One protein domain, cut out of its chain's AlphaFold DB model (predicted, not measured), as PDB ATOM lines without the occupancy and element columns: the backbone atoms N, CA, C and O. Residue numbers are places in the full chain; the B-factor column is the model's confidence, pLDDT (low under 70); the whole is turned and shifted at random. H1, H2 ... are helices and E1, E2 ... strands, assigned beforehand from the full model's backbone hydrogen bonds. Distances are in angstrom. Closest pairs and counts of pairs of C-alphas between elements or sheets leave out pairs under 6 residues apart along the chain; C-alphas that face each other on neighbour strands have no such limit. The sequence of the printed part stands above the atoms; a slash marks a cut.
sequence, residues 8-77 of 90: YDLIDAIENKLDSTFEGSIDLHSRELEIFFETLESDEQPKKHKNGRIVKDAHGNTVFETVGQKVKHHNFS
ATOM      1  N   TYR A   8     -32.623  49.022  10.544       62.28
ATOM      2  CA  TYR A   8     -33.981  48.547  10.806       62.28
ATOM      3  C   TYR A   8     -35.023  49.467  10.168       62.28
ATOM      4  O   TYR A   8     -35.937  48.973   9.524       62.28
ATOM      5  N   ASP A   9     -34.812  50.785  10.205       60.22
ATOM      6  CA  ASP A   9     -35.671  51.746   9.502       60.22
ATOM      7  C   ASP A   9     -35.706  51.497   7.979       60.22
ATOM      8  O   ASP A   9     -36.723  51.727   7.320       60.22
ATOM      9  N   LEU A  10     -34.583  51.057   7.395       60.47
ATOM     10  CA  LEU A  10     -34.502  50.703   5.978       60.47
ATOM     11  C   LEU A  10     -35.250  49.401   5.676       60.47
ATOM     12  O   LEU A  10     -35.963  49.344   4.676       60.47
ATOM     13  N   ILE A  11     -35.083  48.381   6.521       65.44
ATOM     14  CA  ILE A  11     -35.794  47.104   6.403       65.44
ATOM     15  C   ILE A  11     -37.305  47.330   6.509       65.44
ATOM     16  O   ILE A  11     -38.024  46.994   5.572       65.44
ATOM     17  N   ASP A  12     -37.767  48.034   7.542       66.25
ATOM     18  CA  ASP A  12     -39.182  48.352   7.746       66.25
ATOM     19  C   ASP A  12     -39.764  49.134   6.558       66.25
ATOM     20  O   ASP A  12     -40.895  48.902   6.128       66.25
ATOM     21  N   ALA A  13     -39.009  50.080   5.990       65.31
ATOM     22  CA  ALA A  13     -39.458  50.844   4.827       65.31
ATOM     23  C   ALA A  13     -39.584  49.976   3.562       65.31
ATOM     24  O   ALA A  13     -40.480  50.211   2.744       65.31
ATOM     25  N   ILE A  14     -38.698  48.991   3.395       67.25
ATOM     26  CA  ILE A  14     -38.735  48.027   2.292       67.25
ATOM     27  C   ILE A  14     -39.915  47.067   2.474       67.25
ATOM     28  O   ILE A  14     -40.699  46.920   1.537       67.25
ATOM     29  N   GLU A  15     -40.094  46.488   3.663       64.94
ATOM     30  CA  GLU A  15     -41.206  45.579   3.980       64.94
ATOM     31  C   GLU A  15     -42.557  46.271   3.795       64.94
ATOM     32  O   GLU A  15     -43.371  45.814   3.001       64.94
ATOM     33  N   ASN A  16     -42.760  47.454   4.388       68.31
ATOM     34  CA  ASN A  16     -44.011  48.209   4.234       68.31
ATOM     35  C   ASN A  16     -44.335  48.538   2.768       68.31
ATOM     36  O   ASN A  16     -45.503  48.608   2.373       68.31
ATOM     37  N   LYS A  17     -43.310  48.787   1.941       65.56
ATOM     38  CA  LYS A  17     -43.514  49.063   0.517       65.56
ATOM     39  C   LYS A  17     -43.858  47.787  -0.246       65.56
ATOM     40  O   LYS A  17     -44.771  47.824  -1.076       65.56
ATOM     41  N   LEU A  18     -43.162  46.689   0.036       61.72
ATOM     42  CA  LEU A  18     -43.380  45.401  -0.612       61.72
ATOM     43  C   LEU A  18     -44.727  44.802  -0.202       61.72
ATOM     44  O   LEU A  18     -45.500  44.502  -1.098       61.72
ATOM     45  N   ASP A  19     -45.110  44.803   1.073       62.94
ATOM     46  CA  ASP A  19     -46.421  44.323   1.550       62.94
ATOM     47  C   ASP A  19     -47.611  44.996   0.845       62.94
ATOM     48  O   ASP A  19     -48.666  44.397   0.647       62.94
ATOM     49  N   SER A  20     -47.452  46.253   0.419       58.22
ATOM     50  CA  SER A  20     -48.505  46.983  -0.298       58.22
ATOM     51  C   SER A  20     -48.636  46.626  -1.787       58.22
ATOM     52  O   SER A  20     -49.616  47.019  -2.421       58.22
ATOM     53  N   THR A  21     -47.653  45.932  -2.371       58.72
ATOM     54  CA  THR A  21     -47.562  45.680  -3.826       58.72
ATOM     55  C   THR A  21     -47.190  44.247  -4.217       58.72
ATOM     56  O   THR A  21     -47.329  43.887  -5.385       58.72
ATOM     57  N   PHE A  22     -46.737  43.429  -3.274       56.88
ATOM     58  CA  PHE A  22     -46.219  42.086  -3.479       56.88
ATOM     59  C   PHE A  22     -47.189  41.058  -2.890       56.88
ATOM     60  O   PHE A  22     -47.504  41.096  -1.705       56.88
ATOM     61  N   GLU A  23     -47.661  40.121  -3.712       58.09
ATOM     62  CA  GLU A  23     -48.431  38.959  -3.247       58.09
ATOM     63  C   GLU A  23     -47.459  37.867  -2.761       58.09
ATOM     64  O   GLU A  23     -47.224  36.861  -3.431       58.09
ATOM     65  N   GLY A  24     -46.833  38.095  -1.605       58.91
ATOM     66  CA  GLY A  24     -45.891  37.167  -0.978       58.91
ATOM     67  C   GLY A  24     -45.442  37.642   0.405       58.91
ATOM     68  O   GLY A  24     -45.924  38.658   0.895       58.91
ATOM     69  N   SER A  25     -44.531  36.907   1.043       57.69
ATOM     70  CA  SER A  25     -43.944  37.281   2.336       57.69
ATOM     71  C   SER A  25     -42.426  37.335   2.242       57.69
ATOM     72  O   SER A  25     -41.810  36.462   1.624       57.69
ATOM     73  N   ILE A  26     -41.830  38.343   2.871       58.09
ATOM     74  CA  ILE A  26     -40.386  38.568   2.902       58.09
ATOM     75  C   ILE A  26     -39.982  38.666   4.372       58.09
ATOM     76  O   ILE A  26     -40.528  39.503   5.082       58.09
ATOM     77  N   ASP A  27     -39.052  37.819   4.817       59.66
ATOM     78  CA  ASP A  27     -38.413  37.951   6.132       59.66
ATOM     79  C   ASP A  27     -37.002  38.519   5.944       59.66
ATOM     80  O   ASP A  27     -36.102  37.853   5.422       59.66
ATOM     81  N   LEU A  28     -36.828  39.789   6.321       60.88
ATOM     82  CA  LEU A  28     -35.538  40.484   6.294       60.88
ATOM     83  C   LEU A  28     -34.829  40.472   7.661       60.88
ATOM     84  O   LEU A  28     -33.727  41.015   7.786       60.88
ATOM     85  N   HIS A  29     -35.441  39.877   8.688       56.06
ATOM     86  CA  HIS A  29     -34.921  39.821  10.054       56.06
ATOM     87  C   HIS A  29     -34.134  38.539  10.346       56.06
ATOM     88  O   HIS A  29     -33.316  38.510  11.278       56.06
ATOM     89  N   SER A  30     -34.336  37.479   9.566       54.53
ATOM     90  CA  SER A  30     -33.474  36.300   9.573       54.53
ATOM     91  C   SER A  30     -32.100  36.601   8.957       54.53
ATOM     92  O   SER A  30     -31.928  37.457   8.095       54.53
ATOM     93  N   ARG A  31     -31.059  35.882   9.405       48.69
ATOM     94  CA  ARG A  31     -29.709  35.972   8.801       48.69
ATOM     95  C   ARG A  31     -29.672  35.485   7.345       48.69
ATOM     96  O   ARG A  31     -28.688  35.735   6.657       48.69
ATOM     97  N   GLU A  32     -30.719  34.786   6.926       47.62
ATOM     98  CA  GLU A  32     -30.954  34.262   5.588       47.62
ATOM     99  C   GLU A  32     -32.193  34.974   5.039       47.62
ATOM    100  O   GLU A  32     -33.206  35.043   5.728       47.62
ATOM    101  N   LEU A  33     -32.101  35.555   3.844       50.06
ATOM    102  CA  LEU A  33     -33.235  36.196   3.182       50.06
ATOM    103  C   LEU A  33     -34.188  35.105   2.684       50.06
ATOM    104  O   LEU A  33     -33.879  34.436   1.700       50.06
ATOM    105  N   GLU A  34     -35.343  34.952   3.327       49.84
ATOM    106  CA  GLU A  34     -36.392  34.046   2.860       49.84
ATOM    107  C   GLU A  34     -37.498  34.853   2.172       49.84
ATOM    108  O   GLU A  34     -38.235  35.617   2.798       49.84
ATOM    109  N   ILE A  35     -37.605  34.693   0.852       53.59
ATOM    110  CA  ILE A  35     -38.704  35.247   0.060       53.59
ATOM    111  C   ILE A  35     -39.602  34.099  -0.362       53.59
ATOM    112  O   ILE A  35     -39.164  33.208  -1.092       53.59
ATOM    113  N   PHE A  36     -40.867  34.185   0.036       54.03
ATOM    114  CA  PHE A  36     -41.917  33.286  -0.410       54.03
ATOM    115  C   PHE A  36     -42.864  34.041  -1.330       54.03
ATOM    116  O   PHE A  36     -43.494  35.020  -0.930       54.03
ATOM    117  N   PHE A  37     -43.011  33.553  -2.555       61.12
ATOM    118  CA  PHE A  37     -44.122  33.950  -3.406       61.12
ATOM    119  C   PHE A  37     -44.684  32.762  -4.162       61.12
ATOM    120  O   PHE A  37     -43.989  31.790  -4.484       61.12
ATOM    121  N   GLU A  38     -45.970  32.876  -4.448       57.09
ATOM    122  CA  GLU A  38     -46.714  31.931  -5.253       57.09
ATOM    123  C   GLU A  38     -46.864  32.507  -6.657       57.09
ATOM    124  O   GLU A  38     -47.424  33.584  -6.846       57.09
ATOM    125  N   THR A  39     -46.370  31.789  -7.667       64.88
ATOM    126  CA  THR A  39     -46.705  32.105  -9.060       64.88
ATOM    127  C   THR A  39     -47.680  31.088  -9.618       64.88
ATOM    128  O   THR A  39     -47.559  29.882  -9.387       64.88
ATOM    129  N   LEU A  40     -48.638  31.573 -10.406       70.44
ATOM    130  CA  LEU A  40     -49.436  30.729 -11.285       70.44
ATOM    131  C   LEU A  40     -48.639  30.477 -12.565       70.44
ATOM    132  O   LEU A  40     -48.549  31.337 -13.440       70.44
ATOM    133  N   GLU A  41     -48.049  29.292 -12.677       78.88
ATOM    134  CA  GLU A  41     -47.395  28.845 -13.906       78.88
ATOM    135  C   GLU A  41     -48.367  28.018 -14.754       78.88
ATOM    136  O   GLU A  41     -49.182  27.245 -14.241       78.88
ATOM    137  N   SER A  42     -48.270  28.163 -16.077       82.75
ATOM    138  CA  SER A  42     -49.006  27.305 -17.009       82.75
ATOM    139  C   SER A  42     -48.505  25.869 -16.877       82.75
ATOM    140  O   SER A  42     -47.304  25.612 -16.968       82.75
ATOM    141  N   ASP A  43     -49.420  24.923 -16.666       88.56
ATOM    142  CA  ASP A  43     -49.078  23.509 -16.728       88.56
ATOM    143  C   ASP A  43     -49.186  23.039 -18.175       88.56
ATOM    144  O   ASP A  43     -50.275  22.983 -18.753       88.56
ATOM    145  N   GLU A  44     -48.036  22.765 -18.782       91.56
ATOM    146  CA  GLU A  44     -47.926  22.420 -20.193       91.56
ATOM    147  C   GLU A  44     -47.697  20.922 -20.382       91.56
ATOM    148  O   GLU A  44     -46.835  20.312 -19.748       91.56
ATOM    149  N   GLN A  45     -48.440  20.325 -21.312       91.88
ATOM    150  CA  GLN A  45     -48.244  18.940 -21.730       91.88
ATOM    151  C   GLN A  45     -48.020  18.852 -23.243       91.88
ATOM    152  O   GLN A  45     -48.563  19.661 -23.996       91.88
ATOM    153  N   PRO A  46     -47.228  17.877 -23.731       95.38
ATOM    154  CA  PRO A  46     -47.070  17.668 -25.164       95.38
ATOM    155  C   PRO A  46     -48.418  17.372 -25.818       95.38
ATOM    156  O   PRO A  46     -49.088  16.406 -25.434       95.38
ATOM    157  N   LYS A  47     -48.771  18.127 -26.863       94.62
ATOM    158  CA  LYS A  47     -49.925  17.799 -27.700       94.62
ATOM    159  C   LYS A  47     -49.731  16.416 -28.299       94.62
ATOM    160  O   LYS A  47     -48.659  16.090 -28.816       94.62
ATOM    161  N   LYS A  48     -50.788  15.608 -28.284       94.38
ATOM    162  CA  LYS A  48     -50.780  14.260 -28.863       94.38
ATOM    163  C   LYS A  48     -51.780  14.155 -30.007       94.38
ATOM    164  O   LYS A  48     -52.914  14.616 -29.924       94.38
ATOM    165  N   HIS A  49     -51.372  13.495 -31.085       89.88
ATOM    166  CA  HIS A  49     -52.287  13.017 -32.113       89.88
ATOM    167  C   HIS A  49     -53.219  11.941 -31.536       89.88
ATOM    168  O   HIS A  49     -52.895  11.280 -30.550       89.88
ATOM    169  N   LYS A  50     -54.344  11.672 -32.213       90.69
ATOM    170  CA  LYS A  50     -55.310  10.625 -31.817       90.69
ATOM    171  C   LYS A  50     -54.696   9.221 -31.667       90.69
ATOM    172  O   LYS A  50     -55.270   8.376 -30.999       90.69
ATOM    173  N   ASN A  51     -53.542   8.970 -32.287       91.88
ATOM    174  CA  ASN A  51     -52.792   7.713 -32.194       91.88
ATOM    175  C   ASN A  51     -51.731   7.701 -31.071       91.88
ATOM    176  O   ASN A  51     -50.905   6.794 -31.029       91.88
ATOM    177  N   GLY A  52     -51.701   8.722 -30.209       89.31
ATOM    178  CA  GLY A  52     -50.778   8.836 -29.079       89.31
ATOM    179  C   GLY A  52     -49.396   9.412 -29.407       89.31
ATOM    180  O   GLY A  52     -48.604   9.614 -28.488       89.31
ATOM    181  N   ARG A  53     -49.084   9.709 -30.678       92.25
ATOM    182  CA  ARG A  53     -47.802  10.332 -31.057       92.25
ATOM    183  C   ARG A  53     -47.771  11.813 -30.688       92.25
ATOM    184  O   ARG A  53     -48.768  12.505 -30.868       92.25
ATOM    185  N   ILE A  54     -46.614  12.298 -30.240       95.62
ATOM    186  CA  ILE A  54     -46.387  13.719 -29.946       95.62
ATOM    187  C   ILE A  54     -46.459  14.540 -31.240       95.62
ATOM    188  O   ILE A  54     -45.868  14.161 -32.253       95.62
ATOM    189  N   VAL A  55     -47.184  15.656 -31.194       95.62
ATOM    190  CA  VAL A  55     -47.281  16.631 -32.284       95.62
ATOM    191  C   VAL A  55     -45.987  17.440 -32.343       95.62
ATOM    192  O   VAL A  55     -45.503  17.920 -31.318       95.62
ATOM    193  N   LYS A  56     -45.441  17.606 -33.549       95.50
ATOM    194  CA  LYS A  56     -44.254  18.427 -33.805       95.50
ATOM    195  C   LYS A  56     -44.575  19.599 -34.727       95.50
ATOM    196  O   LYS A  56     -45.452  19.476 -35.581       95.50
ATOM    197  N   ASP A  57     -43.879  20.715 -34.542       93.75
ATOM    198  CA  ASP A  57     -43.950  21.877 -35.426       93.75
ATOM    199  C   ASP A  57     -43.173  21.642 -36.738       93.75
ATOM    200  O   ASP A  57     -42.574  20.585 -36.958       93.75
ATOM    201  N   ALA A  58     -43.170  22.641 -37.625       94.19
ATOM    202  CA  ALA A  58     -42.462  22.577 -38.906       94.19
ATOM    203  C   ALA A  58     -40.929  22.447 -38.769       94.19
ATOM    204  O   ALA A  58     -40.267  22.032 -39.717       94.19
ATOM    205  N   HIS A  59     -40.372  22.773 -37.601       94.75
ATOM    206  CA  HIS A  59     -38.945  22.687 -37.295       94.75
ATOM    207  C   HIS A  59     -38.584  21.388 -36.550       94.75
ATOM    208  O   HIS A  59     -37.414  21.141 -36.267       94.75
ATOM    209  N   GLY A  60     -39.568  20.531 -36.257       92.81
ATOM    210  CA  GLY A  60     -39.379  19.258 -35.563       92.81
ATOM    211  C   GLY A  60     -39.409  19.342 -34.032       92.81
ATOM    212  O   GLY A  60     -39.145  18.322 -33.378       92.81
ATOM    213  N   ASN A  61     -39.763  20.499 -33.468       94.00
ATOM    214  CA  ASN A  61     -39.910  20.715 -32.028       94.00
ATOM    215  C   ASN A  61     -41.268  20.215 -31.537       94.00
ATOM    216  O   ASN A  61     -42.259  20.277 -32.261       94.00
ATOM    217  N   THR A  62     -41.333  19.732 -30.297       95.38
ATOM    218  CA  THR A  62     -42.593  19.319 -29.667       95.38
ATOM    219  C   THR A  62     -43.519  20.514 -29.474       95.38
ATOM    220  O   THR A  62     -43.108  21.538 -28.937       95.38
ATOM    221  N   VAL A  63     -44.782  20.362 -29.868       95.94
ATOM    222  CA  VAL A  63     -45.828  21.346 -29.581       95.94
ATOM    223  C   VAL A  63     -46.452  21.022 -28.229       95.94
ATOM    224  O   VAL A  63     -46.855  19.883 -27.992       95.94
ATOM    225  N   PHE A  64     -46.570  22.027 -27.369       93.94
ATOM    226  CA  PHE A  64     -47.192  21.910 -26.053       93.94
ATOM    227  C   PHE A  64     -48.583  22.557 -26.033       93.94
ATOM    228  O   PHE A  64     -48.926  23.381 -26.886       93.94
ATOM    229  N   GLU A  65     -49.414  22.136 -25.085       91.62
ATOM    230  CA  GLU A  65     -50.683  22.774 -24.746       91.62
ATOM    231  C   GLU A  65     -50.795  23.001 -23.249       91.62
ATOM    232  O   GLU A  65     -50.379  22.158 -22.454       91.62
ATOM    233  N   THR A  66     -51.388  24.130 -22.876       91.38
ATOM    234  CA  THR A  66     -51.742  24.420 -21.491       91.38
ATOM    235  C   THR A  66     -52.940  23.562 -21.100       91.38
ATOM    236  O   THR A  66     -54.029  23.716 -21.653       91.38
ATOM    237  N   VAL A  67     -52.740  22.656 -20.147       90.75
ATOM    238  CA  VAL A  67     -53.795  21.781 -19.604       90.75
ATOM    239  C   VAL A  67     -54.370  22.306 -18.288       90.75
ATOM    240  O   VAL A  67     -55.383  21.801 -17.810       90.75
ATOM    241  N   GLY A  68     -53.747  23.333 -17.714       88.38
ATOM    242  CA  GLY A  68     -54.183  23.980 -16.487       88.38
ATOM    243  C   GLY A  68     -53.180  25.019 -16.007       88.38
ATOM    244  O   GLY A  68     -52.269  25.416 -16.735       88.38
ATOM    245  N   GLN A  69     -53.352  25.447 -14.763       86.19
ATOM    246  CA  GLN A  69     -52.399  26.285 -14.043       86.19
ATOM    247  C   GLN A  69     -52.001  25.569 -12.758       86.19
ATOM    248  O   GLN A  69     -52.821  24.874 -12.155       86.19
ATOM    249  N   LYS A  70     -50.749  25.739 -12.346       77.50
ATOM    250  CA  LYS A  70     -50.238  25.225 -11.078       77.50
ATOM    251  C   LYS A  70     -49.629  26.355 -10.271       77.50
ATOM    252  O   LYS A  70     -48.945  27.216 -10.818       77.50
ATOM    253  N   VAL A  71     -49.882  26.313  -8.970       72.75
ATOM    254  CA  VAL A  71     -49.189  27.161  -8.007       72.75
ATOM    255  C   VAL A  71     -47.790  26.594  -7.824       72.75
ATOM    256  O   VAL A  71     -47.626  25.393  -7.591       72.75
ATOM    257  N   LYS A  72     -46.783  27.448  -7.967       64.75
ATOM    258  CA  LYS A  72     -45.398  27.099  -7.693       64.75
ATOM    259  C   LYS A  72     -44.854  28.022  -6.622       64.75
ATOM    260  O   LYS A  72     -44.951  29.241  -6.733       64.75
ATOM    261  N   HIS A  73     -44.274  27.393  -5.614       62.31
ATOM    262  CA  HIS A  73     -43.561  28.068  -4.547       62.31
ATOM    263  C   HIS A  73     -42.104  28.204  -4.970       62.31
ATOM    264  O   HIS A  73     -41.484  27.219  -5.386       62.31
ATOM    265  N   HIS A  74     -41.572  29.415  -4.873       57.47
ATOM    266  CA  HIS A  74     -40.152  29.672  -5.063       57.47
ATOM    267  C   HIS A  74     -39.556  30.038  -3.715       57.47
ATOM    268  O   HIS A  74     -40.102  30.889  -3.020       57.47
ATOM    269  N   ASN A  75     -38.446  29.386  -3.379       54.75
ATOM    270  CA  ASN A  75     -37.623  29.736  -2.233       54.75
ATOM    271  C   ASN A  75     -36.297  30.242  -2.793       54.75
ATOM    272  O   ASN A  75     -35.662  29.534  -3.576       54.75
ATOM    273  N   PHE A  76     -35.900  31.448  -2.406       55.34
ATOM    274  CA  PHE A  76     -34.558  31.950  -2.681       55.34
ATOM    275  C   PHE A  76     -33.604  31.391  -1.627       55.34
ATOM    276  O   PHE A  76     -33.919  31.388  -0.440       55.34
ATOM    277  N   SER A  77     -32.461  30.875  -2.065       50.34
ATOM    278  CA  SER A  77     -31.368  30.434  -1.202       50.34
ATOM    279  C   SER A  77     -30.255  31.480  -1.152       50.34
ATOM    280  O   SER A  77     -30.182  32.370  -1.995       50.34
TER     281      SER A  77
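AT A GLANCE: This is residues 8 to 77 of the 90 residues of an uncharacterized protein of Desulfovibrio sp (UniProt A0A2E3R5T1). A long, narrow antiparallel hairpin of E2 and E3 makes the length of this rod; at one end the short strand E1 pairs with the beginning of E2 and the helix H1 sits by E1, and at the other end lies the loop of residues 47 to 63. The printed part has 70 residues, with H1, E1, E2 and E3 in that order along the chain. The sheet runs E1, E2, E3, antiparallel throughout, and the class is mixed, helices and strands. The whole is extended, with a radius of gyration of the C-alphas of 20.1 A and spans of 62 by 22 by 19 A.

IN THESE COORDINATES: H1, residues 8 to 19, begins at C-alpha 8 (-33.981, 48.547, 10.806) and is 16.1 A long. E1 is residues 24 to 27. E2, residues 34 to 46, is 34.2 A long and bends by 55 degrees at residue 37. E3, residues 64 to 75, is 26.8 A long, bends by 88 degrees at residue 67 and ends at C-alpha 75 (-37.623, 29.736, -2.233).

HOW THE PARTS SIT: H1 is on the sheet but only grazes it, with its residues 11 to 19; the closest C-alphas of H1 and E1 are those of Glu 15 and Ile 26, 7.1 A apart. In H1 every O i to N i+4 pair is within hydrogen-bond range. E1, E2 and E3 form a meander, each strand the antiparallel neighbour of the one before. E1 and E2 are a hairpin, with N 25 and O 36 at 2.9 A. E2 and E3 are a hairpin, with N 41 and O 70 at 2.9 A and N 65 and O 45 at 2.8 A. The edge strands E1 and E3 are apart.

THE WHOLE: The C-alphas farthest apart, those of Asp 9 and Asn 51, are 63.0 A apart. The printed part has no cut. The link from E2 to E3, 17 residues, is long. Mean pLDDT of the printed part is 73.2; residues 8 to 39 and 72 to 77 are under 70.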